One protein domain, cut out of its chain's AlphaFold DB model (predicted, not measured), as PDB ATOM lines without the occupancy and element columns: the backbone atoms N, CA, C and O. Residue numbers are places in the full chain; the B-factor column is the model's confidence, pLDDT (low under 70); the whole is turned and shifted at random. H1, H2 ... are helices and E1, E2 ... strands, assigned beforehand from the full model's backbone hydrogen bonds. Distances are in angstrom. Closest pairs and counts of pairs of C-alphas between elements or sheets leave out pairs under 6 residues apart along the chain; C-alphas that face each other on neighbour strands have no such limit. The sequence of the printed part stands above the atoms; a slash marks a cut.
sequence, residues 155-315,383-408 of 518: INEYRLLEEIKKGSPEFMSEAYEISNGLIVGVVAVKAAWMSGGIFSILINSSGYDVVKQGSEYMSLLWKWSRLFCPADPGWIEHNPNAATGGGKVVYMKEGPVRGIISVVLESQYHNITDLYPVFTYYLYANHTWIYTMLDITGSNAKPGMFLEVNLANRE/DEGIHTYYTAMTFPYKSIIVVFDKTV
ATOM      1  N   ILE A 155     -13.909  34.178  -8.010       98.12
ATOM      2  CA  ILE A 155     -15.211  33.543  -7.928       98.12
ATOM      3  C   ILE A 155     -15.761  33.737  -6.519       98.12
ATOM      4  O   ILE A 155     -15.159  33.317  -5.538       98.12
ATOM      5  N   ASN A 156     -16.920  34.382  -6.422       97.62
ATOM      6  CA  ASN A 156     -17.592  34.638  -5.150       97.62
ATOM      7  C   ASN A 156     -19.036  34.146  -5.212       97.62
ATOM      8  O   ASN A 156     -19.614  34.033  -6.291       97.62
ATOM      9  N   GLU A 157     -19.646  33.881  -4.059       96.69
ATOM     10  CA  GLU A 157     -21.098  33.699  -4.000       96.69
ATOM     11  C   GLU A 157     -21.799  34.971  -4.507       96.69
ATOM     12  O   GLU A 157     -21.343  36.088  -4.244       96.69
ATOM     13  N   TYR A 158     -22.890  34.809  -5.263       93.88
ATOM     14  CA  TYR A 158     -23.595  35.943  -5.853       93.88
ATOM     15  C   TYR A 158     -24.088  36.916  -4.780       93.88
ATOM     16  O   TYR A 158     -24.843  36.548  -3.880       93.88
ATOM     17  N   ARG A 159     -23.711  38.192  -4.902       89.88
ATOM     18  CA  ARG A 159     -23.901  39.188  -3.835       89.88
ATOM     19  C   ARG A 159     -25.361  39.434  -3.434       89.88
ATOM     20  O   ARG A 159     -25.613  39.862  -2.313       89.88
ATOM     21  N   LEU A 160     -26.316  39.192  -4.340       88.25
ATOM     22  CA  LEU A 160     -27.756  39.373  -4.092       88.25
ATOM     23  C   LEU A 160     -28.479  38.059  -3.757       88.25
ATOM     24  O   LEU A 160     -29.698  38.053  -3.593       88.25
ATOM     25  N   LEU A 161     -27.754  36.943  -3.632       89.00
ATOM     26  CA  LEU A 161     -28.356  35.627  -3.427       89.00
ATOM     27  C   LEU A 161     -29.200  35.562  -2.146       89.00
ATOM     28  O   LEU A 161     -30.308  35.033  -2.163       89.00
ATOM     29  N   GLU A 162     -28.719  36.140  -1.046       89.12
ATOM     30  CA  GLU A 162     -29.452  36.152   0.226       89.12
ATOM     31  C   GLU A 162     -30.734  36.996   0.180       89.12
ATOM     32  O   GLU A 162     -31.711  36.684   0.862       89.12
ATOM     33  N   GLU A 163     -30.763  38.057  -0.626       86.12
ATOM     34  CA  GLU A 163     -31.974  38.855  -0.842       86.12
ATOM     35  C   GLU A 163     -33.003  38.070  -1.660       86.12
ATOM     36  O   GLU A 163     -34.181  38.017  -1.297       86.12
ATOM     37  N   ILE A 164     -32.543  37.380  -2.707       84.50
ATOM     38  CA  ILE A 164     -33.384  36.519  -3.538       84.50
ATOM     39  C   ILE A 164     -33.965  35.366  -2.713       84.50
ATOM     40  O   ILE A 164     -35.177  35.175  -2.726       84.50
ATOM     41  N   LYS A 165     -33.148  34.662  -1.918       86.38
ATOM     42  CA  LYS A 165     -33.610  33.572  -1.037       86.38
ATOM     43  C   LYS A 165     -34.692  34.024  -0.053       86.38
ATOM     44  O   LYS A 165     -35.583  33.248   0.272       86.38
ATOM     45  N   LYS A 166     -34.626  35.265   0.442       85.50
ATOM     46  CA  LYS A 166     -35.643  35.817   1.355       85.50
ATOM     47  C   LYS A 166     -36.945  36.169   0.642       85.50
ATOM     48  O   LYS A 166     -38.009  36.039   1.240       85.50
ATOM     49  N   GLY A 167     -36.852  36.650  -0.592       81.62
ATOM     50  CA  GLY A 167     -37.996  37.107  -1.375       81.62
ATOM     51  C   GLY A 167     -38.720  36.020  -2.162       81.62
ATOM     52  O   GLY A 167     -39.939  36.064  -2.281       81.62
ATOM     53  N   SER A 168     -37.968  35.062  -2.701       80.94
ATOM     54  CA  SER A 168     -38.452  33.979  -3.557       80.94
ATOM     55  C   SER A 168     -37.471  32.791  -3.475       80.94
ATOM     56  O   SER A 168     -36.650  32.579  -4.369       80.94
ATOM     57  N   PRO A 169     -37.470  32.021  -2.371       79.50
ATOM     58  CA  PRO A 169     -36.546  30.892  -2.183       79.50
ATOM     59  C   PRO A 169     -36.692  29.787  -3.237       79.50
ATOM     60  O   PRO A 169     -35.740  29.065  -3.525       79.50
ATOM     61  N   GLU A 170     -37.877  29.653  -3.828       83.75
ATOM     62  CA  GLU A 170     -38.168  28.736  -4.928       83.75
ATOM     63  C   GLU A 170     -37.481  29.126  -6.242       83.75
ATOM     64  O   GLU A 170     -37.364  28.293  -7.144       83.75
ATOM     65  N   PHE A 171     -37.040  30.380  -6.356       85.00
ATOM     66  CA  PHE A 171     -36.482  30.938  -7.573       85.00
ATOM     67  C   PHE A 171     -34.999  30.632  -7.747       85.00
ATOM     68  O   PHE A 171     -34.599  30.126  -8.793       85.00
ATOM     69  N   MET A 172     -34.184  30.928  -6.736       87.94
ATOM     70  CA  MET A 172     -32.743  30.703  -6.776       87.94
ATOM     71  C   MET A 172     -32.200  30.497  -5.365       87.94
ATOM     72  O   MET A 172     -32.437  31.308  -4.471       87.94
ATOM     73  N   SER A 173     -31.447  29.418  -5.177       89.50
ATOM     74  CA  SER A 173     -30.829  29.055  -3.900       89.50
ATOM     75  C   SER A 173     -29.303  28.975  -3.970       89.50
ATOM     76  O   SER A 173     -28.653  29.005  -2.926       89.50
ATOM     77  N   GLU A 174     -28.718  28.946  -5.170       92.75
ATOM     78  CA  GLU A 174     -27.267  28.901  -5.360       92.75
ATOM     79  C   GLU A 174     -26.867  29.571  -6.681       92.75
ATOM     80  O   GLU A 174     -27.409  29.238  -7.740       92.75
ATOM     81  N   ALA A 175     -25.919  30.507  -6.620       94.06
ATOM     82  CA  ALA A 175     -25.340  31.185  -7.777       94.06
ATOM     83  C   ALA A 175     -23.969  31.773  -7.421       94.06
ATOM     84  O   ALA A 175     -23.744  32.179  -6.278       94.06
ATOM     85  N   TYR A 176     -23.085  31.866  -8.413       97.62
ATOM     86  CA  TYR A 176     -21.729  32.385  -8.234       97.62
ATOM     87  C   TYR A 176     -21.399  33.464  -9.262       97.62
ATOM     88  O   TYR A 176     -21.752  33.363 -10.436       97.62
ATOM     89  N   GLU A 177     -20.699  34.493  -8.803       97.56
ATOM     90  CA  GLU A 177     -20.058  35.510  -9.625       97.56
ATOM     91  C   GLU A 177     -18.701  35.008 -10.102       97.56
ATOM     92  O   GLU A 177     -17.910  34.547  -9.290       97.56
ATOM     93  N   ILE A 178     -18.396  35.171 -11.386       98.19
ATOM     94  CA  ILE A 178     -17.050  35.055 -11.952       98.19
ATOM     95  C   ILE A 178     -16.628  36.428 -12.480       98.19
ATOM     96  O   ILE A 178     -17.315  37.016 -13.320       98.19
ATOM     97  N   SER A 179     -15.519  36.974 -11.975       97.94
ATOM     98  CA  SER A 179     -15.093  38.339 -12.302       97.94
ATOM     99  C   SER A 179     -13.597  38.477 -12.524       97.94
ATOM    100  O   SER A 179     -12.799  37.947 -11.760       97.94
ATOM    101  N   ASN A 180     -13.226  39.271 -13.527       97.56
ATOM    102  CA  ASN A 180     -11.847  39.651 -13.846       97.56
ATOM    103  C   ASN A 180     -11.571  41.157 -13.661       97.56
ATOM    104  O   ASN A 180     -10.571  41.677 -14.148       97.56
ATOM    105  N   GLY A 181     -12.486  41.892 -13.024       95.62
ATOM    106  CA  GLY A 181     -12.397  43.349 -12.894       95.62
ATOM    107  C   GLY A 181     -12.887  44.143 -14.113       95.62
ATOM    108  O   GLY A 181     -13.229  45.312 -13.940       95.62
ATOM    109  N   LEU A 182     -13.029  43.531 -15.293       96.88
ATOM    110  CA  LEU A 182     -13.654  44.140 -16.475       96.88
ATOM    111  C   LEU A 182     -15.152  43.833 -16.532       96.88
ATOM    112  O   LEU A 182     -15.968  44.732 -16.746       96.88
ATOM    113  N   ILE A 183     -15.508  42.569 -16.303       97.81
ATOM    114  CA  ILE A 183     -16.892  42.102 -16.243       97.81
ATOM    115  C   ILE A 183     -17.136  41.219 -15.013       97.81
ATOM    116  O   ILE A 183     -16.200  40.703 -14.389       97.81
ATOM    117  N   VAL A 184     -18.410  41.053 -14.661       97.44
ATOM    118  CA  VAL A 184     -18.891  40.095 -13.656       97.44
ATOM    119  C   VAL A 184     -20.012  39.274 -14.285       97.44
ATOM    120  O   VAL A 184     -21.105  39.789 -14.512       97.44
ATOM    121  N   GLY A 185     -19.747  38.004 -14.578       96.50
ATOM    122  CA  GLY A 185     -20.775  37.043 -14.977       96.50
ATOM    123  C   GLY A 185     -21.376  36.362 -13.752       96.50
ATOM    124  O   GLY A 185     -20.652  36.066 -12.809       96.50
ATOM    125  N   VAL A 186     -22.679  36.090 -13.755       95.50
ATOM    126  CA  VAL A 186     -23.365  35.352 -12.684       95.50
ATOM    127  C   VAL A 186     -23.881  34.039 -13.248       95.50
ATOM    128  O   VAL A 186     -24.795  34.036 -14.073       95.50
ATOM    129  N   VAL A 187     -23.304  32.930 -12.796       95.50
ATOM    130  CA  VAL A 187     -23.731  31.578 -13.162       95.50
ATOM    131  C   VAL A 187     -24.774  31.110 -12.153       95.50
ATOM    132  O   VAL A 187     -24.490  31.002 -10.957       95.50
ATOM    133  N   ALA A 188     -25.984  30.832 -12.631       92.12
ATOM    134  CA  ALA A 188     -27.045  30.276 -11.806       92.12
ATOM    135  C   ALA A 188     -26.820  28.772 -11.627       92.12
ATOM    136  O   ALA A 188     -26.748  28.031 -12.604       92.12
ATOM    137  N   VAL A 189     -26.719  28.300 -10.385       92.31
ATOM    138  CA  VAL A 189     -26.468  26.881 -10.094       92.31
ATOM    139  C   VAL A 189     -27.772  26.190  -9.744       92.31
ATOM    140  O   VAL A 189     -28.224  25.340 -10.499       92.31
ATOM    141  N   LYS A 190     -28.425  26.597  -8.656       90.88
ATOM    142  CA  LYS A 190     -29.749  26.095  -8.270       90.88
ATOM    143  C   LYS A 190     -30.757  27.198  -8.476       90.88
ATOM    144  O   LYS A 190     -30.932  28.059  -7.616       90.88
ATOM    145  N   ALA A 191     -31.371  27.185  -9.649       87.50
ATOM    146  CA  ALA A 191     -32.319  28.198 -10.063       87.50
ATOM    147  C   ALA A 191     -33.420  27.618 -10.953       87.50
ATOM    148  O   ALA A 191     -33.156  26.866 -11.898       87.50
ATOM    149  N   ALA A 192     -34.654  28.016 -10.664       85.44
ATOM    150  CA  ALA A 192     -35.839  27.636 -11.411       85.44
ATOM    151  C   ALA A 192     -35.695  28.070 -12.872       85.44
ATOM    152  O   ALA A 192     -35.476  29.250 -13.145       85.44
ATOM    153  N   TRP A 193     -35.844  27.138 -13.810       80.81
ATOM    154  CA  TRP A 193     -35.837  27.432 -15.246       80.81
ATOM    155  C   TRP A 193     -34.567  28.127 -15.783       80.81
ATOM    156  O   TRP A 193     -34.585  28.674 -16.885       80.81
ATOM    157  N   MET A 194     -33.460  28.144 -15.033       84.00
ATOM    158  CA  MET A 194     -32.193  28.730 -15.504       84.00
ATOM    159  C   MET A 194     -30.937  28.102 -14.904       84.00
ATOM    160  O   MET A 194     -29.849  28.633 -15.120       84.00
ATOM    161  N   SER A 195     -31.066  27.026 -14.123       88.38
ATOM    162  CA  SER A 195     -29.894  26.319 -13.602       88.38
ATOM    163  C   SER A 195     -28.936  26.005 -14.744       88.38
ATOM    164  O   SER A 195     -29.353  25.587 -15.823       88.38
ATOM    165  N   GLY A 196     -27.652  26.218 -14.499       88.19
ATOM    166  CA  GLY A 196     -26.608  26.063 -15.492       88.19
ATOM    167  C   GLY A 196     -26.426  27.274 -16.395       88.19
ATOM    168  O   GLY A 196     -25.335  27.376 -16.917       88.19
ATOM    169  N   GLY A 197     -27.392  28.186 -16.562       90.19
ATOM    170  CA  GLY A 197     -27.301  29.368 -17.438       90.19
ATOM    171  C   GLY A 197     -26.666  30.608 -16.787       90.19
ATOM    172  O   GLY A 197     -26.446  30.664 -15.573       90.19
ATOM    173  N   ILE A 198     -26.409  31.644 -17.595       92.69
ATOM    174  CA  ILE A 198     -25.906  32.939 -17.105       92.69
ATOM    175  C   ILE A 198     -27.074  33.871 -16.792       92.69
ATOM    176  O   ILE A 198     -27.801  34.295 -17.685       92.69
ATOM    177  N   PHE A 199     -27.214  34.230 -15.521       89.88
ATOM    178  CA  PHE A 199     -28.293  35.067 -14.999       89.88
ATOM    179  C   PHE A 199     -28.051  36.573 -15.172       89.88
ATOM    180  O   PHE A 199     -28.998  37.346 -15.297       89.88
ATOM    181  N   SER A 200     -26.787  36.993 -15.146       91.69
ATOM    182  CA  SER A 200     -26.368  38.396 -15.216       91.69
ATOM    183  C   SER A 200     -24.980  38.492 -15.837       91.69
ATOM    184  O   SER A 200     -24.135  37.635 -15.575       91.69
ATOM    185  N   ILE A 201     -24.726  39.550 -16.611       94.62
ATOM    186  CA  ILE A 201     -23.369  39.941 -17.011       94.62
ATOM    187  C   ILE A 201     -23.248  41.452 -16.865       94.62
ATOM    188  O   ILE A 201     -23.834  42.206 -17.640       94.62
ATOM    189  N   LEU A 202     -22.473  41.883 -15.877       94.00
ATOM    190  CA  LEU A 202     -22.204  43.283 -15.581       94.00
ATOM    191  C   LEU A 202     -20.909  43.732 -16.261       94.00
ATOM    192  O   LEU A 202     -19.874  43.094 -16.081       94.00
ATOM    193  N   ILE A 203     -20.942  44.860 -16.970       95.56
ATOM    194  CA  ILE A 203     -19.743  45.584 -17.408       95.56
ATOM    195  C   ILE A 203     -19.333  46.544 -16.284       95.56
ATOM    196  O   ILE A 203     -20.076  47.467 -15.952       95.56
ATOM    197  N   ASN A 204     -18.162  46.337 -15.672       94.44
ATOM    198  CA  ASN A 204     -17.787  47.037 -14.435       94.44
ATOM    199  C   ASN A 204     -17.599  48.546 -14.615       94.44
ATOM    200  O   ASN A 204     -17.937  49.313 -13.716       94.44
ATOM    201  N   SER A 205     -17.060  48.976 -15.755       93.38
ATOM    202  CA  SER A 205     -16.795  50.389 -16.059       93.38
ATOM    203  C   SER A 205     -18.065  51.237 -16.108       93.38
ATOM    204  O   SER A 205     -18.041  52.392 -15.686       93.38
ATOM    205  N   SER A 206     -19.167  50.683 -16.615       92.06
ATOM    206  CA  SER A 206     -20.448  51.385 -16.750       92.06
ATOM    207  C   SER A 206     -21.481  50.992 -15.698       92.06
ATOM    208  O   SER A 206     -22.461  51.710 -15.509       92.06
ATOM    209  N   GLY A 207     -21.295  49.853 -15.026       90.00
ATOM    210  CA  GLY A 207     -22.315  49.242 -14.177       90.00
ATOM    211  C   GLY A 207     -23.504  48.691 -14.970       90.00
ATOM    212  O   GLY A 207     -24.570  48.468 -14.396       90.00
ATOM    213  N   TYR A 208     -23.352  48.495 -16.282       88.75
ATOM    214  CA  TYR A 208     -24.415  48.007 -17.150       88.75
ATOM    215  C   TYR A 208     -24.570  46.487 -17.055       88.75
ATOM    216  O   TYR A 208     -23.644  45.754 -17.398       88.75
ATOM    217  N   ASP A 209     -25.740  46.014 -16.613       89.88
ATOM    218  CA  ASP A 209     -26.102  44.595 -16.671       89.88
ATOM    219  C   ASP A 209     -26.810  44.284 -17.990       89.88
ATOM    220  O   ASP A 209     -27.931  44.729 -18.256       89.88
ATOM    221  N   VAL A 210     -26.131  43.486 -18.802       89.19
ATOM    222  CA  VAL A 210     -26.517  43.118 -20.161       89.19
ATOM    223  C   VAL A 210     -27.754  42.219 -20.175       89.19
ATOM    224  O   VAL A 210     -28.523  42.255 -21.140       89.19
ATOM    225  N   VAL A 211     -27.960  41.432 -19.118       87.12
ATOM    226  CA  VAL A 211     -29.066  40.475 -19.016       87.12
ATOM    227  C   VAL A 211     -30.231  41.093 -18.252       87.12
ATOM    228  O   VAL A 211     -31.369  40.958 -18.691       87.12
ATOM    229  N   LYS A 212     -29.983  41.790 -17.136       81.56
ATOM    230  CA  LYS A 212     -31.052  42.328 -16.272       81.56
ATOM    231  C   LYS A 212     -31.525  43.736 -16.609       81.56
ATOM    232  O   LYS A 212     -32.629  44.083 -16.216       81.56
ATOM    233  N   GLN A 213     -30.741  44.532 -17.337       70.50
ATOM    234  CA  GLN A 213     -31.099  45.826 -17.953       70.50
ATOM    235  C   GLN A 213     -31.737  46.925 -17.067       70.50
ATOM    236  O   GLN A 213     -31.937  48.043 -17.559       70.50
ATOM    237  N   GLY A 214     -31.969  46.690 -15.771       61.50
ATOM    238  CA  GLY A 214     -32.562  47.625 -14.812       61.50
ATOM    239  C   GLY A 214     -32.392  47.176 -13.353       61.50
ATOM    240  O   GLY A 214     -32.165  46.001 -13.071       61.50
ATOM    241  N   SER A 215     -32.496  48.130 -12.420       52.38
ATOM    242  CA  SER A 215     -32.280  47.942 -10.974       52.38
ATOM    243  C   SER A 215     -33.550  47.595 -10.187       52.38
ATOM    244  O   SER A 215     -33.552  47.669  -8.959       52.38
ATOM    245  N   GLU A 216     -34.661  47.321 -10.869       59.31
ATOM    246  CA  GLU A 216     -35.923  47.021 -10.201       59.31
ATOM    247  C   GLU A 216     -35.876  45.630  -9.580       59.31
ATOM    248  O   GLU A 216     -35.430  44.675 -10.203       59.31
ATOM    249  N   TYR A 217     -36.405  45.485  -8.369       62.91
ATOM    250  CA  TYR A 217     -36.487  44.191  -7.688       62.91
ATOM    251  C   TYR A 217     -37.151  43.097  -8.552       62.91
ATOM    252  O   TYR A 217     -36.761  41.933  -8.514       62.91
ATOM    253  N   MET A 218     -38.101  43.478  -9.414       62.91
ATOM    254  CA  MET A 218     -38.735  42.567 -10.373       62.91
ATOM    255  C   MET A 218     -37.766  42.005 -11.424       62.91
ATOM    256  O   MET A 218     -37.975  40.885 -11.888       62.91
ATOM    257  N   SER A 219     -36.696  42.723 -11.786       65.25
ATOM    258  CA  SER A 219     -35.668  42.206 -12.700       65.25
ATOM    259  C   SER A 219     -34.855  41.084 -12.054       65.25
ATOM    260  O   SER A 219     -34.527  40.092 -12.714       65.25
ATOM    261  N   LEU A 220     -34.629  41.167 -10.739       63.59
ATOM    262  CA  LEU A 220     -33.972  40.121  -9.956       63.59
ATOM    263  C   LEU A 220     -34.806  38.836  -9.898       63.59
ATOM    264  O   LEU A 220     -34.234  37.754  -9.865       63.59
ATOM    265  N   LEU A 221     -36.135  38.937  -9.946       62.84
ATOM    266  CA  LEU A 221     -37.043  37.785  -9.883       62.84
ATOM    267  C   LEU A 221     -37.553  37.314 -11.251       62.84
ATOM    268  O   LEU A 221     -38.323  36.354 -11.332       62.84
ATOM    269  N   TRP A 222     -37.149  37.968 -12.346       70.25
ATOM    270  CA  TRP A 222     -37.596  37.556 -13.670       70.25
ATOM    271  C   TRP A 222     -36.939  36.243 -14.072       70.25
ATOM    272  O   TRP A 222     -35.775  36.193 -14.489       70.25
ATOM    273  N   LYS A 223     -37.724  35.172 -13.954       66.44
ATOM    274  CA  LYS A 223     -37.265  33.796 -14.139       66.44
ATOM    275  C   LYS A 223     -36.882  33.404 -15.553       66.44
ATOM    276  O   LYS A 223     -36.314  32.336 -15.766       66.44
ATOM    277  N   TRP A 224     -37.174  34.276 -16.510       71.56
ATOM    278  CA  TRP A 224     -36.885  34.026 -17.909       71.56
ATOM    279  C   TRP A 224     -35.598  34.687 -18.401       71.56
ATOM    280  O   TRP A 224     -35.102  34.252 -19.432       71.56
ATOM    281  N   SER A 225     -35.003  35.648 -17.671       78.12
ATOM    282  CA  SER A 225     -33.746  36.278 -18.110       78.12
ATOM    283  C   SER A 225     -32.555  35.360 -17.873       78.12
ATOM    284  O   SER A 225     -32.220  35.064 -16.724       78.12
ATOM    285  N   ARG A 226     -31.907  34.944 -18.956       82.88
ATOM    286  CA  ARG A 226     -30.738  34.073 -18.964       82.88
ATOM    287  C   ARG A 226     -30.082  34.057 -20.340       82.88
ATOM    288  O   ARG A 226     -30.771  34.070 -21.357       82.88
ATOM    289  N   LEU A 227     -28.763  33.943 -20.377       88.25
ATOM    290  CA  LEU A 227     -28.023  33.607 -21.592       88.25
ATOM    291  C   LEU A 227     -27.535  32.160 -21.524       88.25
ATOM    292  O   LEU A 227     -27.295  31.633 -20.435       88.25
ATOM    293  N   PHE A 228     -27.379  31.541 -22.696       88.44
ATOM    294  CA  PHE A 228     -26.873  30.178 -22.863       88.44
ATOM    295  C   PHE A 228     -27.669  29.104 -22.093       88.44
ATOM    296  O   PHE A 228     -27.125  28.334 -21.306       88.44
ATOM    297  N   CYS A 229     -28.985  29.053 -22.319       82.62
ATOM    298  CA  CYS A 229     -29.888  28.118 -21.642       82.62
ATOM    299  C   CYS A 229     -30.615  27.187 -22.635       82.62
ATOM    300  O   CYS A 229     -31.334  27.699 -23.491       82.62
ATOM    301  N   PRO A 230     -30.532  25.848 -22.511       79.00
ATOM    302  CA  PRO A 230     -31.265  24.905 -23.358       79.00
ATOM    303  C   PRO A 230     -32.750  24.862 -22.961       79.00
ATOM    304  O   PRO A 230     -33.125  24.201 -21.991       79.00
ATOM    305  N   ALA A 231     -33.574  25.630 -23.673       65.88
ATOM    306  CA  ALA A 231     -34.958  25.929 -23.316       65.88
ATOM    307  C   ALA A 231     -35.958  24.812 -23.642       65.88
ATOM    308  O   ALA A 231     -36.842  24.565 -22.836       65.88
ATOM    309  N   ASP A 232     -35.810  24.153 -24.789       62.91
ATOM    310  CA  ASP A 232     -36.731  23.125 -25.287       62.91
ATOM    311  C   ASP A 232     -35.930  22.138 -26.158       62.91
ATOM    312  O   ASP A 232     -35.028  22.557 -26.893       62.91
ATOM    313  N   PRO A 233     -36.146  20.829 -26.049       50.34
ATOM    314  CA  PRO A 233     -36.937  20.157 -25.011       50.34
ATOM    315  C   PRO A 233     -36.144  19.809 -23.739       50.34
ATOM    316  O   PRO A 233     -36.645  19.161 -22.826       50.34
ATOM    317  N   GLY A 234     -34.864  20.183 -23.695       61.81
ATOM    318  CA  GLY A 234     -33.846  19.286 -23.150       61.81
ATOM    319  C   GLY A 234     -33.756  19.138 -21.635       61.81
ATOM    320  O   GLY A 234     -33.785  18.019 -21.148       61.81
ATOM    321  N   TRP A 235     -33.580  20.211 -20.864       78.44
ATOM    322  CA  TRP A 235     -33.221  20.048 -19.440       78.44
ATOM    323  C   TRP A 235     -33.938  20.995 -18.503       78.44
ATOM    324  O   TRP A 235     -34.205  20.654 -17.350       78.44
ATOM    325  N   ILE A 236     -34.259  22.187 -18.991       72.50
ATOM    326  CA  ILE A 236     -34.788  23.227 -18.133       72.50
ATOM    327  C   ILE A 236     -36.266  23.016 -17.788       72.50
ATOM    328  O   ILE A 236     -36.688  23.370 -16.688       72.50
ATOM    329  N   GLU A 237     -37.037  22.391 -18.686       72.19
ATOM    330  CA  GLU A 237     -38.448  22.066 -18.439       72.19
ATOM    331  C   GLU A 237     -38.635  21.063 -17.306       72.19
ATOM    332  O   GLU A 237     -39.627  21.080 -16.576       72.19
ATOM    333  N   HIS A 238     -37.612  20.243 -17.098       74.44
ATOM    334  CA  HIS A 238     -37.515  19.295 -16.003       74.44
ATOM    335  C   HIS A 238     -36.876  19.910 -14.747       74.44
ATOM    336  O   HIS A 238     -36.529  19.187 -13.812       74.44
ATOM    337  N   ASN A 239     -36.728  21.238 -14.705       76.50
ATOM    338  CA  ASN A 239     -36.192  21.985 -13.574       76.50
ATOM    339  C   ASN A 239     -37.100  23.178 -13.189       76.50
ATOM    340  O   ASN A 239     -36.724  24.350 -13.338       76.50
ATOM    341  N   PRO A 240     -38.326  22.904 -12.695       75.00
ATOM    342  CA  PRO A 240     -39.343  23.934 -12.533       75.00
ATOM    343  C   PRO A 240     -39.164  24.843 -11.310       75.00
ATOM    344  O   PRO A 240     -39.819  25.885 -11.226       75.00
ATOM    345  N   ASN A 241     -38.334  24.457 -10.339       78.31
ATOM    346  CA  ASN A 241     -38.041  25.246  -9.145       78.31
ATOM    347  C   ASN A 241     -36.656  24.885  -8.587       78.31
ATOM    348  O   ASN A 241     -36.215  23.750  -8.746       78.31
ATOM    349  N   ALA A 242     -36.022  25.820  -7.874       78.69
ATOM    350  CA  ALA A 242     -34.671  25.673  -7.325       78.69
ATOM    351  C   ALA A 242     -34.534  24.652  -6.174       78.69
ATOM    352  O   ALA A 242     -33.423  24.425  -5.693       78.69
ATOM    353  N   ALA A 243     -35.644  24.096  -5.677       74.50
ATOM    354  CA  ALA A 243     -35.667  23.175  -4.540       74.50
ATOM    355  C   ALA A 243     -35.721  21.697  -4.960       74.50
ATOM    356  O   ALA A 243     -35.220  20.843  -4.233       74.50
ATOM    357  N   THR A 244     -36.336  21.385  -6.104       67.19
ATOM    358  CA  THR A 244     -36.557  20.009  -6.586       67.19
ATOM    359  C   THR A 244     -35.839  19.698  -7.895       67.19
ATOM    360  O   THR A 244     -35.769  18.536  -8.276       67.19
ATOM    361  N   GLY A 245     -35.340  20.720  -8.592       65.88
ATOM    362  CA  GLY A 245     -34.463  20.605  -9.748       65.88
ATOM    363  C   GLY A 245     -33.344  21.631  -9.599       65.88
ATOM    364  O   GLY A 245     -33.547  22.734  -9.091       65.88
ATOM    365  N   GLY A 246     -32.126  21.266  -9.967       77.88
ATOM    366  CA  GLY A 246     -30.993  22.147  -9.749       77.88
ATOM    367  C   GLY A 246     -29.763  21.704 -10.505       77.88
ATOM    368  O   GLY A 246     -29.661  20.579 -10.997       77.88
ATOM    369  N   GLY A 247     -28.830  22.634 -10.613       88.81
ATOM    370  CA  GLY A 247     -27.459  22.331 -10.943       88.81
ATOM    371  C   GLY A 247     -26.646  22.013  -9.696       88.81
ATOM    372  O   GLY A 247     -26.970  22.419  -8.576       88.81
ATOM    373  N   LYS A 248     -25.538  21.318  -9.918       91.94
ATOM    374  CA  LYS A 248     -24.482  21.091  -8.942       91.94
ATOM    375  C   LYS A 248     -23.170  21.572  -9.540       91.94
ATOM    376  O   LYS A 248     -22.830  21.206 -10.664       91.94
ATOM    377  N   VAL A 249     -22.415  22.368  -8.785       93.75
ATOM    378  CA  VAL A 249     -21.037  22.694  -9.163       93.75
ATOM    379  C   VAL A 249     -20.211  21.410  -9.134       93.75
ATOM    380  O   VAL A 249     -20.113  20.752  -8.097       93.75
ATOM    381  N   VAL A 250     -19.639  21.046 -10.279       92.31
ATOM    382  CA  VAL A 250     -18.709  19.912 -10.407       92.31
ATOM    383  C   VAL A 250     -17.263  20.370 -10.463       92.31
ATOM    384  O   VAL A 250     -16.378  19.604 -10.109       92.31
ATOM    385  N   TYR A 251     -17.033  21.625 -10.847       93.50
ATOM    386  CA  TYR A 251     -15.710  22.219 -10.858       93.50
ATOM    387  C   TYR A 251     -15.781  23.726 -10.646       93.50
ATOM    388  O   TYR A 251     -16.676  24.397 -11.163       93.50
ATOM    389  N   MET A 252     -14.832  24.267  -9.888       94.94
ATOM    390  CA  MET A 252     -14.691  25.702  -9.695       94.94
ATOM    391  C   MET A 252     -13.237  26.041  -9.419       94.94
ATOM    392  O   MET A 252     -12.612  25.431  -8.551       94.94
ATOM    393  N   LYS A 253     -12.706  27.029 -10.136       94.44
ATOM    394  CA  LYS A 253     -11.317  27.443  -9.973       94.44
ATOM    395  C   LYS A 253     -11.129  28.924 -10.242       94.44
ATOM    396  O   LYS A 253     -11.501  29.420 -11.299       94.44
ATOM    397  N   GLU A 254     -10.525  29.613  -9.285       96.38
ATOM    398  CA  GLU A 254      -9.970  30.952  -9.471       96.38
ATOM    399  C   GLU A 254      -8.556  30.862 -10.046       96.38
ATOM    400  O   GLU A 254      -7.871  29.849  -9.877       96.38
ATOM    401  N   GLY A 255      -8.077  31.935 -10.675       95.50
ATOM    402  CA  GLY A 255      -6.734  31.886 -11.227       95.50
ATOM    403  C   GLY A 255      -6.151  33.206 -11.719       95.50
ATOM    404  O   GLY A 255      -6.846  34.222 -11.847       95.50
ATOM    405  N   PRO A 256      -4.836  33.209 -11.984       96.25
ATOM    406  CA  PRO A 256      -4.135  34.347 -12.566       96.25
ATOM    407  C   PRO A 256      -4.423  34.535 -14.064       96.25
ATOM    408  O   PRO A 256      -4.240  35.635 -14.577       96.25
ATOM    409  N   VAL A 257      -4.865  33.483 -14.766       97.62
ATOM    410  CA  VAL A 257      -5.108  33.488 -16.219       97.62
ATOM    411  C   VAL A 257      -6.601  33.456 -16.519       97.62
ATOM    412  O   VAL A 257      -7.088  34.270 -17.306       97.62
ATOM    413  N   ARG A 258      -7.333  32.534 -15.886       97.50
ATOM    414  CA  ARG A 258      -8.780  32.385 -16.054       97.50
ATOM    415  C   ARG A 258      -9.451  31.843 -14.802       97.50
ATOM    416  O   ARG A 258      -8.840  31.113 -14.028       97.50
ATOM    417  N   GLY A 259     -10.723  32.183 -14.649       97.75
ATOM    418  CA  GLY A 259     -11.637  31.518 -13.731       97.75
ATOM    419  C   GLY A 259     -12.491  30.500 -14.480       97.75
ATOM    420  O   GLY A 259     -12.780  30.698 -15.666       97.75
ATOM    421  N   ILE A 260     -12.893  29.434 -13.790       97.62
ATOM    422  CA  ILE A 260     -13.713  28.353 -14.340       97.62
ATOM    423  C   ILE A 260     -14.851  28.031 -13.377       97.62
ATOM    424  O   ILE A 260     -14.618  27.874 -12.179       97.62
ATOM    425  N   ILE A 261     -16.068  27.906 -13.902       97.44
ATOM    426  CA  ILE A 261     -17.212  27.331 -13.184       97.44
ATOM    427  C   ILE A 261     -17.839  26.270 -14.082       97.44
ATOM    428  O   ILE A 261     -18.261  26.592 -15.193       97.44
ATOM    429  N   SER A 262     -17.947  25.039 -13.589       95.88
ATOM    430  CA  SER A 262     -18.682  23.963 -14.250       95.88
ATOM    431  C   SER A 262     -19.863  23.505 -13.407       95.88
ATOM    432  O   SER A 262     -19.715  23.181 -12.227       95.88
ATOM    433  N   VAL A 263     -21.036  23.441 -14.029       94.00
ATOM    434  CA  VAL A 263     -22.308  23.064 -13.413       94.00
ATOM    435  C   VAL A 263     -22.901  21.895 -14.186       94.00
ATOM    436  O   VAL A 263     -23.176  22.023 -15.376       94.00
ATOM    437  N   VAL A 264     -23.141  20.772 -13.514       91.88
ATOM    438  CA  VAL A 264     -23.961  19.683 -14.064       91.88
ATOM    439  C   VAL A 264     -25.416  19.914 -13.681       91.88
ATOM    440  O   VAL A 264     -25.673  20.272 -12.532       91.88
ATOM    441  N   LEU A 265     -26.371  19.719 -14.592       88.56
ATOM    442  CA  LEU A 265     -27.782  19.652 -14.191       88.56
ATOM    443  C   LEU A 265     -28.157  18.237 -13.797       88.56
ATOM    444  O   LEU A 265     -27.787  17.276 -14.460       88.56
ATOM    445  N   GLU A 266     -28.941  18.122 -12.734       82.69
ATOM    446  CA  GLU A 266     -29.443  16.832 -12.256       82.69
ATOM    447  C   GLU A 266     -30.682  16.368 -13.048       82.69
ATOM    448  O   GLU A 266     -31.114  15.222 -12.932       82.69
ATOM    449  N   SER A 267     -31.239  17.243 -13.888       80.38
ATOM    450  CA  SER A 267     -32.345  16.935 -14.796       80.38
ATOM    451  C   SER A 267     -31.857  16.152 -16.020       80.38
ATOM    452  O   SER A 267     -30.821  16.470 -16.603       80.38
ATOM    453  N   GLN A 268     -32.624  15.139 -16.425       77.12
ATOM    454  CA  GLN A 268     -32.329  14.280 -17.578       77.12
ATOM    455  C   GLN A 268     -32.805  14.906 -18.892       77.12
ATOM    456  O   GLN A 268     -33.738  15.709 -18.892       77.12
ATOM    457  N   TYR A 269     -32.172  14.519 -20.004       79.31
ATOM    458  CA  TYR A 269     -32.616  14.908 -21.344       79.31
ATOM    459  C   TYR A 269     -33.843  14.088 -21.764       79.31
ATOM    460  O   TYR A 269     -33.711  12.907 -22.107       79.31
ATOM    461  N   HIS A 270     -35.033  14.694 -21.765       77.81
ATOM    462  CA  HIS A 270     -36.296  13.995 -22.042       77.81
ATOM    463  C   HIS A 270     -36.433  12.673 -21.247       77.81
ATOM    464  O   HIS A 270     -36.340  12.650 -20.026       77.81
ATOM    465  N   ASN A 271     -36.643  11.553 -21.954       71.81
ATOM    466  CA  ASN A 271     -36.787  10.202 -21.415       71.81
ATOM    467  C   ASN A 271     -35.464   9.413 -21.451       71.81
ATOM    468  O   ASN A 271     -35.468   8.208 -21.193       71.81
ATOM    469  N   ILE A 272     -34.347  10.043 -21.838       76.94
ATOM    470  CA  ILE A 272     -33.036   9.390 -21.830       76.94
ATOM    471  C   ILE A 272     -32.496   9.465 -20.406       76.94
ATOM    472  O   ILE A 272     -32.001  10.501 -19.961       76.94
ATOM    473  N   THR A 273     -32.588   8.346 -19.691       80.50
ATOM    474  CA  THR A 273     -32.035   8.243 -18.342       80.50
ATOM    475  C   THR A 273     -30.523   8.422 -18.367       80.50
ATOM    476  O   THR A 273     -29.867   8.073 -19.346       80.50
ATOM    477  N   ASP A 274     -29.951   8.935 -17.281       84.88
ATOM    478  CA  ASP A 274     -28.498   9.046 -17.102       84.88
ATOM    479  C   ASP A 274     -27.756   9.807 -18.215       84.88
ATOM    480  O   ASP A 274     -26.638   9.446 -18.596       84.88
ATOM    481  N   LEU A 275     -28.391  10.860 -18.733       87.44
ATOM    482  CA  LEU A 275     -27.802  11.817 -19.662       87.44
ATOM    483  C   LEU A 275     -28.019  13.239 -19.130       87.44
ATOM    484  O   LEU A 275     -29.121  13.788 -19.208       87.44
ATOM    485  N   TYR A 276     -26.951  13.816 -18.589       88.19
ATOM    486  CA  TYR A 276     -26.961  15.084 -17.861       88.19
ATOM    487  C   TYR A 276     -26.106  16.126 -18.591       88.19
ATOM    488  O   TYR A 276     -25.022  15.778 -19.064       88.19
ATOM    489  N   PRO A 277     -26.530  17.393 -18.682       88.69
ATOM    490  CA  PRO A 277     -25.740  18.444 -19.306       88.69
ATOM    491  C   PRO A 277     -24.702  18.981 -18.324       88.69
ATOM    492  O   PRO A 277     -24.981  19.143 -17.135       88.69
ATOM    493  N   VAL A 278     -23.531  19.333 -18.838       92.12
ATOM    494  CA  VAL A 278     -22.471  20.011 -18.092       92.12
ATOM    495  C   VAL A 278     -22.189  21.350 -18.757       92.12
ATOM    496  O   VAL A 278     -21.661  21.413 -19.864       92.12
ATOM    497  N   PHE A 279     -22.528  22.433 -18.071       93.88
ATOM    498  CA  PHE A 279     -22.218  23.797 -18.478       93.88
ATOM    499  C   PHE A 279     -20.859  24.170 -17.923       93.88
ATOM    500  O   PHE A 279     -20.653  24.027 -16.724       93.88
ATOM    501  N   THR A 280     -19.948  24.671 -18.750       96.00
ATOM    502  CA  THR A 280     -18.661  25.195 -18.287       96.00
ATOM    503  C   THR A 280     -18.436  26.609 -18.790       96.00
ATOM    504  O   THR A 280     -18.598  26.903 -19.974       96.00
ATOM    505  N   TYR A 281     -18.033  27.478 -17.873       97.62
ATOM    506  CA  TYR A 281     -17.803  28.896 -18.090       97.62
ATOM    507  C   TYR A 281     -16.337  29.219 -17.879       97.62
ATOM    508  O   TYR A 281     -15.816  28.948 -16.801       97.62
ATOM    509  N   TYR A 282     -15.703  29.847 -18.868       97.38
ATOM    510  CA  TYR A 282     -14.347  30.375 -18.735       97.38
ATOM    511  C   TYR A 282     -14.360  31.893 -18.895       97.38
ATOM    512  O   TYR A 282     -14.786  32.415 -19.932       97.38
ATOM    513  N   LEU A 283     -13.834  32.595 -17.892       98.19
ATOM    514  CA  LEU A 283     -13.547  34.025 -17.965       98.19
ATOM    515  C   LEU A 283     -12.040  34.232 -17.858       98.19
ATOM    516  O   LEU A 283     -11.450  33.892 -16.838       98.19
ATOM    517  N   TYR A 284     -11.429  34.807 -18.890       97.69
ATOM    518  CA  TYR A 284     -10.003  35.140 -18.886       97.69
ATOM    519  C   TYR A 284      -9.761  36.518 -18.278       97.69
ATOM    520  O   TYR A 284     -10.614  37.400 -18.368       97.69
ATOM    521  N   ALA A 285      -8.584  36.715 -17.688       96.50
ATOM    522  CA  ALA A 285      -8.211  37.924 -16.949       96.50
ATOM    523  C   ALA A 285      -8.380  39.238 -17.738       96.50
ATOM    524  O   ALA A 285      -8.589  40.290 -17.144       96.50
ATOM    525  N   ASN A 286      -8.305  39.183 -19.067       93.25
ATOM    526  CA  ASN A 286      -8.257  40.337 -19.964       93.25
ATOM    527  C   ASN A 286      -9.434  40.420 -20.953       93.25
ATOM    528  O   ASN A 286      -9.390  41.231 -21.876       93.25
ATOM    529  N   HIS A 287     -10.463  39.582 -20.807       94.88
ATOM    530  CA  HIS A 287     -11.584  39.526 -21.751       94.88
ATOM    531  C   HIS A 287     -12.843  40.209 -21.207       94.88
ATOM    532  O   HIS A 287     -13.170  40.107 -20.028       94.88
ATOM    533  N   THR A 288     -13.616  40.840 -22.086       95.12
ATOM    534  CA  THR A 288     -14.993  41.297 -21.809       95.12
ATOM    535  C   THR A 288     -16.027  40.342 -22.413       95.12
ATOM    536  O   THR A 288     -17.143  40.727 -22.753       95.12
ATOM    537  N   TRP A 289     -15.658  39.074 -22.574       96.38
ATOM    538  CA  TRP A 289     -16.523  38.010 -23.062       96.38
ATOM    539  C   TRP A 289     -16.295  36.732 -22.263       96.38
ATOM    540  O   TRP A 289     -15.232  36.530 -21.672       96.38
ATOM    541  N   ILE A 290     -17.308  35.870 -22.252       97.56
ATOM    542  CA  ILE A 290     -17.306  34.602 -21.522       97.56
ATOM    543  C   ILE A 290     -17.335  33.470 -22.544       97.56
ATOM    544  O   ILE A 290     -18.220  33.428 -23.404       97.56
ATOM    545  N   TYR A 291     -16.381  32.545 -22.446       96.88
ATOM    546  CA  TYR A 291     -16.480  31.286 -23.176       96.88
ATOM    547  C   TYR A 291     -17.456  30.382 -22.445       96.88
ATOM    548  O   TYR A 291     -17.386  30.212 -21.228       96.88
ATOM    549  N   THR A 292     -18.354  29.798 -23.215       95.69
ATOM    550  CA  THR A 292     -19.441  28.962 -22.732       95.69
ATOM    551  C   THR A 292     -19.332  27.622 -23.427       95.69
ATOM    552  O   THR A 292     -19.172  27.546 -24.644       95.69
ATOM    553  N   MET A 293     -19.343  26.555 -22.646       94.00
ATOM    554  CA  MET A 293     -19.321  25.198 -23.149       94.00
ATOM    555  C   MET A 293     -20.503  24.434 -22.594       94.00
ATOM    556  O   MET A 293     -20.837  24.573 -21.420       94.00
ATOM    557  N   LEU A 294     -21.108  23.621 -23.445       91.81
ATOM    558  CA  LEU A 294     -22.120  22.659 -23.051       91.81
ATOM    559  C   LEU A 294     -21.626  21.284 -23.483       91.81
ATOM    560  O   LEU A 294     -21.366  21.054 -24.661       91.81
ATOM    561  N   ASP A 295     -21.472  20.394 -22.519       91.38
ATOM    562  CA  ASP A 295     -21.120  18.993 -22.718       91.38
ATOM    563  C   ASP A 295     -22.194  18.093 -22.092       91.38
ATOM    564  O   ASP A 295     -23.165  18.582 -21.510       91.38
ATOM    565  N   ILE A 296     -22.032  16.780 -22.209       90.12
ATOM    566  CA  ILE A 296     -22.916  15.778 -21.613       90.12
ATOM    567  C   ILE A 296     -22.127  14.772 -20.772       90.12
ATOM    568  O   ILE A 296     -20.992  14.421 -21.080       90.12
ATOM    569  N   THR A 297     -22.753  14.270 -19.713       90.38
ATOM    570  CA  THR A 297     -22.200  13.241 -18.827       90.38
ATOM    571  C   THR A 297     -23.257  12.202 -18.448       90.38
ATOM    572  O   THR A 297     -24.443  12.364 -18.739       90.38
ATOM    573  N   GLY A 298     -22.823  11.125 -17.794       89.38
ATOM    574  CA  GLY A 298     -23.649   9.988 -17.388       89.38
ATOM    575  C   GLY A 298     -23.381   8.719 -18.200       89.38
ATOM    576  O   GLY A 298     -22.633   8.721 -19.174       89.38
ATOM    577  N   SER A 299     -23.965   7.599 -17.771       89.50
ATOM    578  CA  SER A 299     -23.690   6.264 -18.335       89.50
ATOM    579  C   SER A 299     -24.143   6.113 -19.791       89.50
ATOM    580  O   SER A 299     -23.595   5.288 -20.523       89.50
ATOM    581  N   ASN A 300     -25.117   6.923 -20.216       87.62
ATOM    582  CA  ASN A 300     -25.618   6.947 -21.585       87.62
ATOM    583  C   ASN A 300     -24.960   8.024 -22.456       87.62
ATOM    584  O   ASN A 300     -25.206   8.036 -23.665       87.62
ATOM    585  N   ALA A 301     -24.110   8.886 -21.888       86.62
ATOM    586  CA  ALA A 301     -23.339   9.855 -22.655       86.62
ATOM    587  C   ALA A 301     -22.256   9.145 -23.478       86.62
ATOM    588  O   ALA A 301     -21.509   8.299 -22.982       86.62
ATOM    589  N   LYS A 302     -22.166   9.489 -24.763       83.94
ATOM    590  CA  LYS A 302     -21.159   8.965 -25.688       83.94
ATOM    591  C   LYS A 302     -20.523  10.125 -26.452       83.94
ATOM    592  O   LYS A 302     -21.242  11.040 -26.863       83.94
ATOM    593  N   PRO A 303     -19.204  10.079 -26.703       76.88
ATOM    594  CA  PRO A 303     -18.549  11.060 -27.558       76.88
ATOM    595  C   PRO A 303     -19.237  11.149 -28.926       76.88
ATOM    596  O   PRO A 303     -19.511  10.124 -29.552       76.88
ATOM    597  N   GLY A 304     -19.512  12.371 -29.387       71.50
ATOM    598  CA  GLY A 304     -20.135  12.612 -30.690       71.50
ATOM    599  C   GLY A 304     -21.634  12.302 -30.768       71.50
ATOM    600  O   GLY A 304     -22.158  12.179 -31.873       71.50
ATOM    601  N   MET A 305     -22.334  12.168 -29.634       81.88
ATOM    602  CA  MET A 305     -23.801  12.151 -29.642       81.88
ATOM    603  C   MET A 305     -24.367  13.441 -30.235       81.88
ATOM    604  O   MET A 305     -23.827  14.525 -30.014       81.88
ATOM    605  N   PHE A 306     -25.483  13.291 -30.948       83.56
ATOM    606  CA  PHE A 306     -26.273  14.386 -31.494       83.56
ATOM    607  C   PHE A 306     -27.589  14.477 -30.733       83.56
ATOM    608  O   PHE A 306     -28.321  13.487 -30.665       83.56
ATOM    609  N   LEU A 307     -27.877  15.645 -30.168       84.44
ATOM    610  CA  LEU A 307     -29.147  15.933 -29.499       84.44
ATOM    611  C   LEU A 307     -29.799  17.155 -30.142       84.44
ATOM    612  O   LEU A 307     -29.103  18.054 -30.623       84.44
ATOM    613  N   GLU A 308     -31.127  17.178 -30.131       87.00
ATOM    614  CA  GLU A 308     -31.881  18.370 -30.493       87.00
ATOM    615  C   GLU A 308     -31.822  19.358 -29.326       87.00
ATOM    616  O   GLU A 308     -32.167  19.034 -28.193       87.00
ATOM    617  N   VAL A 309     -31.322  20.566 -29.570       86.81
ATOM    618  CA  VAL A 309     -31.144  21.558 -28.508       86.81
ATOM    619  C   VAL A 309     -31.537  22.935 -29.012       86.81
ATOM    620  O   VAL A 309     -30.971  23.449 -29.976       86.81
ATOM    621  N   ASN A 310     -32.465  23.567 -28.299       87.56
ATOM    622  CA  ASN A 310     -32.787  24.978 -28.444       87.56
ATOM    623  C   ASN A 310     -32.045  25.804 -27.387       87.56
ATOM    624  O   ASN A 310     -32.454  25.821 -26.224       87.56
ATOM    625  N   LEU A 311     -30.985  26.518 -27.765       88.81
ATOM    626  CA  LEU A 311     -30.335  27.462 -26.852       88.81
ATOM    627  C   LEU A 311     -31.027  28.822 -26.926       88.81
ATOM    628  O   LEU A 311     -30.988  29.495 -27.956       88.81
ATOM    629  N   ALA A 312     -31.615  29.238 -25.810       86.75
ATOM    630  CA  ALA A 312     -32.287  30.514 -25.652       86.75
ATOM    631  C   ALA A 312     -31.379  31.545 -24.976       86.75
ATOM    632  O   ALA A 312     -30.771  31.283 -23.931       86.75
ATOM    633  N   ASN A 313     -31.358  32.742 -25.553       88.94
ATOM    634  CA  ASN A 313     -30.775  33.944 -24.981       88.94
ATOM    635  C   ASN A 313     -31.901  34.951 -24.745       88.94
ATOM    636  O   ASN A 313     -32.520  35.436 -25.693       88.94
ATOM    637  N   ARG A 314     -32.207  35.194 -23.473       84.50
ATOM    638  CA  ARG A 314     -33.350  35.976 -23.005       84.50
ATOM    639  C   ARG A 314     -32.881  37.043 -22.026       84.50
ATOM    640  O   ARG A 314     -32.299  36.741 -20.989       84.50
ATOM    641  N   GLU A 315     -33.155  38.296 -22.327       80.50
ATOM    642  CA  GLU A 315     -32.915  39.441 -21.454       80.50
ATOM    643  C   GLU A 315     -34.162  39.814 -20.635       80.50
ATOM    644  O   GLU A 315     -35.292  39.451 -20.961       80.50
ATOM    645  N   ASP A 383     -42.119  34.540 -27.928       67.25
ATOM    646  CA  ASP A 383     -41.123  33.587 -27.381       67.25
ATOM    647  C   ASP A 383     -40.014  34.267 -26.534       67.25
ATOM    648  O   ASP A 383     -39.130  33.611 -25.983       67.25
ATOM    649  N   GLU A 384     -40.073  35.598 -26.377       71.06
ATOM    650  CA  GLU A 384     -39.288  36.420 -25.429       71.06
ATOM    651  C   GLU A 384     -37.747  36.209 -25.440       71.06
ATOM    652  O   GLU A 384     -37.064  36.449 -24.440       71.06
ATOM    653  N   GLY A 385     -37.150  35.777 -26.559       83.75
ATOM    654  CA  GLY A 385     -35.724  35.414 -26.634       83.75
ATOM    655  C   GLY A 385     -35.166  35.360 -28.045       83.75
ATOM    656  O   GLY A 385     -35.932  35.415 -28.992       83.75
ATOM    657  N   ILE A 386     -33.843  35.285 -28.205       89.81
ATOM    658  CA  ILE A 386     -33.203  34.849 -29.456       89.81
ATOM    659  C   ILE A 386     -32.764  33.408 -29.263       89.81
ATOM    660  O   ILE A 386     -32.050  33.087 -28.308       89.81
ATOM    661  N   HIS A 387     -33.186  32.551 -30.177       91.00
ATOM    662  CA  HIS A 387     -33.006  31.122 -30.064       91.00
ATOM    663  C   HIS A 387     -32.149  30.585 -31.206       91.00
ATOM    664  O   HIS A 387     -32.421  30.859 -32.374       91.00
ATOM    665  N   THR A 388     -31.129  29.797 -30.873       92.25
ATOM    666  CA  THR A 388     -30.352  29.009 -31.841       92.25
ATOM    667  C   THR A 388     -30.775  27.549 -31.723       92.25
ATOM    668  O   THR A 388     -30.512  26.913 -30.697       92.25
ATOM    669  N   TYR A 389     -31.436  27.035 -32.760       91.62
ATOM    670  CA  TYR A 389     -31.972  25.676 -32.807       91.62
ATOM    671  C   TYR A 389     -31.006  24.740 -33.514       91.62
ATOM    672  O   TYR A 389     -30.638  24.962 -34.667       91.62
ATOM    673  N   TYR A 390     -30.642  23.663 -32.832       90.56
ATOM    674  CA  TYR A 390     -29.805  22.602 -33.364       90.56
ATOM    675  C   TYR A 390     -30.623  21.327 -33.459       90.56
ATOM    676  O   TYR A 390     -31.097  20.835 -32.443       90.56
ATOM    677  N   THR A 391     -30.748  20.762 -34.657       88.06
ATOM    678  CA  THR A 391     -31.356  19.434 -34.854       88.06
ATOM    679  C   THR A 391     -30.371  18.307 -34.546       88.06
ATOM    680  O   THR A 391     -30.771  17.177 -34.279       88.06
ATOM    681  N   ALA A 392     -29.071  18.612 -34.569       85.06
ATOM    682  CA  ALA A 392     -27.996  17.676 -34.276       85.06
ATOM    683  C   ALA A 392     -26.805  18.412 -33.634       85.06
ATOM    684  O   ALA A 392     -25.755  18.579 -34.257       85.06
ATOM    685  N   MET A 393     -26.958  18.877 -32.390       87.62
ATOM    686  CA  MET A 393     -25.866  19.524 -31.658       87.62
ATOM    687  C   MET A 393     -24.774  18.504 -31.322       87.62
ATOM    688  O   MET A 393     -25.062  17.472 -30.721       87.62
ATOM    689  N   THR A 394     -23.523  18.803 -31.672       86.88
ATOM    690  CA  THR A 394     -22.358  18.008 -31.257       86.88
ATOM    691  C   THR A 394     -21.833  18.458 -29.903       86.88
ATOM    692  O   THR A 394     -21.611  19.655 -29.707       86.88
ATOM    693  N   PHE A 395     -21.526  17.500 -29.030       87.38
ATOM    694  CA  PHE A 395     -20.883  17.754 -27.743       87.38
ATOM    695  C   PHE A 395     -19.387  17.376 -27.781       87.38
ATOM    696  O   PHE A 395     -19.042  16.334 -28.353       87.38
ATOM    697  N   PRO A 396     -18.492  18.207 -27.213       88.31
ATOM    698  CA  PRO A 396     -18.801  19.462 -26.530       88.31
ATOM    699  C   PRO A 396     -19.159  20.596 -27.503       88.31
ATOM    700  O   PRO A 396     -18.442  20.870 -28.469       88.31
ATOM    701  N   TYR A 397     -20.246  21.296 -27.199       91.31
ATOM    702  CA  TYR A 397     -20.637  22.540 -27.843       91.31
ATOM    703  C   TYR A 397     -19.843  23.694 -27.235       91.31
ATOM    704  O   TYR A 397     -19.700  23.778 -26.016       91.31
ATOM    705  N   LYS A 398     -19.331  24.597 -28.075       92.81
ATOM    706  CA  LYS A 398     -18.535  25.753 -27.642       92.81
ATOM    707  C   LYS A 398     -19.093  27.028 -28.247       92.81
ATOM    708  O   LYS A 398     -19.206  27.102 -29.463       92.81
ATOM    709  N   SER A 399     -19.368  28.025 -27.419       95.25
ATOM    710  CA  SER A 399     -19.847  29.348 -27.819       95.25
ATOM    711  C   SER A 399     -19.171  30.456 -27.022       95.25
ATOM    712  O   SER A 399     -18.500  30.223 -26.012       95.25
ATOM    713  N   ILE A 400     -19.362  31.692 -27.468       97.38
ATOM    714  CA  ILE A 400     -18.852  32.886 -26.797       97.38
ATOM    715  C   ILE A 400     -19.986  33.890 -26.642       97.38
ATOM    716  O   ILE A 400     -20.667  34.216 -27.614       97.38
ATOM    717  N   ILE A 401     -20.156  34.415 -25.429       97.88
ATOM    718  CA  ILE A 401     -20.998  35.584 -25.177       97.88
ATOM    719  C   ILE A 401     -20.090  36.796 -25.061       97.88
ATOM    720  O   ILE A 401     -19.333  36.924 -24.097       97.88
ATOM    721  N   VAL A 402     -20.178  37.682 -26.044       97.62
ATOM    722  CA  VAL A 402     -19.451  38.949 -26.083       97.62
ATOM    723  C   VAL A 402     -20.352  40.035 -25.534       97.62
ATOM    724  O   VAL A 402     -21.453  40.210 -26.044       97.62
ATOM    725  N   VAL A 403     -19.904  40.791 -24.534       96.38
ATOM    726  CA  VAL A 403     -20.668  41.941 -24.039       96.38
ATOM    727  C   VAL A 403     -19.986  43.247 -24.394       96.38
ATOM    728  O   VAL A 403     -18.757  43.332 -24.438       96.38
ATOM    729  N   PHE A 404     -20.786  44.269 -24.679       95.44
ATOM    730  CA  PHE A 404     -20.257  45.564 -25.069       95.44
ATOM    731  C   PHE A 404     -21.172  46.723 -24.681       95.44
ATOM    732  O   PHE A 404     -22.399  46.628 -24.625       95.44
ATOM    733  N   ASP A 405     -20.519  47.856 -24.473       94.38
ATOM    734  CA  ASP A 405     -21.080  49.195 -24.447       94.38
ATOM    735  C   ASP A 405     -20.023  50.179 -24.979       94.38
ATOM    736  O   ASP A 405     -18.931  49.776 -25.390       94.38
ATOM    737  N   LYS A 406     -20.313  51.483 -24.911       93.50
ATOM    738  CA  LYS A 406     -19.394  52.547 -25.350       93.50
ATOM    739  C   LYS A 406     -18.052  52.580 -24.604       93.50
ATOM    740  O   LYS A 406     -17.121  53.211 -25.095       93.50
ATOM    741  N   THR A 407     -17.947  51.961 -23.427       94.38
ATOM    742  CA  THR A 407     -16.690  51.849 -22.669       94.38
ATOM    743  C   THR A 407     -15.838  50.665 -23.130       94.38
ATOM    744  O   THR A 407     -14.625  50.696 -22.949       94.38
ATOM    745  N   VAL A 408     -16.455  49.657 -23.757       95.00
ATOM    746  CA  VAL A 408     -15.776  48.476 -24.315       95.00
ATOM    747  C   VAL A 408     -15.402  48.687 -25.783       95.00
ATOM    748  O   VAL A 408     -14.270  48.421 -26.176       95.00
TER     749      VAL A 408
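AT A GLANCE: This is residues 155 to 315 and 383 to 408 of the 518 residues of an uncharacterized protein of Thermoprotei archaeon (UniProt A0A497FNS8). Two antiparallel sheets lie face to face as a sandwich, the five-stranded E6, E7, E8, E9, E12 over the four-stranded E1, E2, E3, E4; a third, three-stranded sheet of E5, E10 and E11 carries on from the E4 edge, and E11 bends and leads back into E12 of the large sheet. The small helix H1 grazes the four-stranded sheet at E2, far from the mean of the C-alphas, and the short H2 is close to H1. The 187 printed residues hold two named helices and twelve named strands, in the order E1 H1 E2 E3 E4 H2 E5 E6 E7 E8 E9 E10 E11 E12, and the class is mostly strand. The whole is compact and rounded, with a radius of gyration of the C-alphas of 15.6 A and spans of 44 by 36 by 31 A.

IN THESE COORDINATES: Begin with the largest sheet at C-alpha 247, (-27.459, 22.331, -10.943), where E6, residues 247 to 253, starts. Next along the chain come E7, residues 258 to 265, 22.9 A long; E8, residues 276 to 284, 26.3 A; and E9, residues 289 to 297, 25.8 A. The sheet's last strand is E12, residues 397 to 404, 23.2 A, ending at C-alpha 404, (-20.257, 45.564, -25.069). For the facing sheet find C-alpha 155 at (-15.211, 33.543, -7.928): there E1, residues 155 to 157, begins, and H1, residues 161 to 167, follows. After it come E2, residues 172 to 179, 20.0 A; E3, residues 183 to 191, 21.7 A; and E4, residues 198 to 203, 14.1 A. H2 is residues 217 to 220. The third sheet has E5, residues 226 to 232, 14.0 A; E10, residues 306 to 314, 24.3 A; and E11, residues 386 to 394, 20.1 A.

HOW THE PARTS SIT: In the large, strongly twisted sheet, E6 to E9 form a meander, each strand the antiparallel neighbour of the one before. Look at N 248 and O 264 between E6 and E7, 2.8 A, and at N 263 and O 279 between E7 and E8, 2.8 A. In the hairpin E8 and E9, N 280 and O 293 are within hydrogen-bond range at 2.8 A, and between E9 and E12 N 292 and O 399 are within hydrogen-bond range at 2.8 A. This sheet and the sheet E1 E2 E3 E4 form a sandwich, two sheets face to face: the parts that face each other are 9.8 A apart centre to centre, and the strands of the one stand at 23 degrees to those of the other. There E2, E3 and E4 form a second meander; find N 178 and O 185 between E2 and E3, 2.8 A, and N 186 and O 200 between E3 and E4, 2.8 A. E1 is an edge strand beside E2, with N 177 and O 156 at 2.8 A. Between the two sheets, the closest C-alphas of E3 and E6 are Val 189 and Gly 247, 4.7 A. From E4 step to E5, where the C-alphas of Phe 199 and Arg 226 are the closest, 4.8 A. E5 is antiparallel to E10, with N 312 and O 229 at 2.8 A, and E10 to E11, with N 388 and O 311 at 2.9 A. E11 bends by 86 degrees at residue 391; E11 and E12 meet only through their link, a tight one. H1 only grazes its sheet, with residues 161 to 166; the closest C-alphas of H1 and E2 are Lys 165 and Ser 173, 6.0 A. H1 and H2 are close but not clearly touching, the C-alphas of Ile 164 and Leu 220 being 7.4 A apart. Every O i to N i+4 pair of H1 is within hydrogen-bond range, and H2 is too short for such a pair.

THE WHOLE: The two C-alphas farthest apart are those of Ser 299 and Lys 406, 47.0 A. Residues 316 to 382 are cut out, and C-alphas 315 and 383 stand 11.7 A apart across the cut. The links from E4 to H2 and from E5 to E6 are long. Mean pLDDT of the printed part is 86.7; it is under 70 at residues 214 to 221, 223, 231 to 234, 244 to 245 and 383.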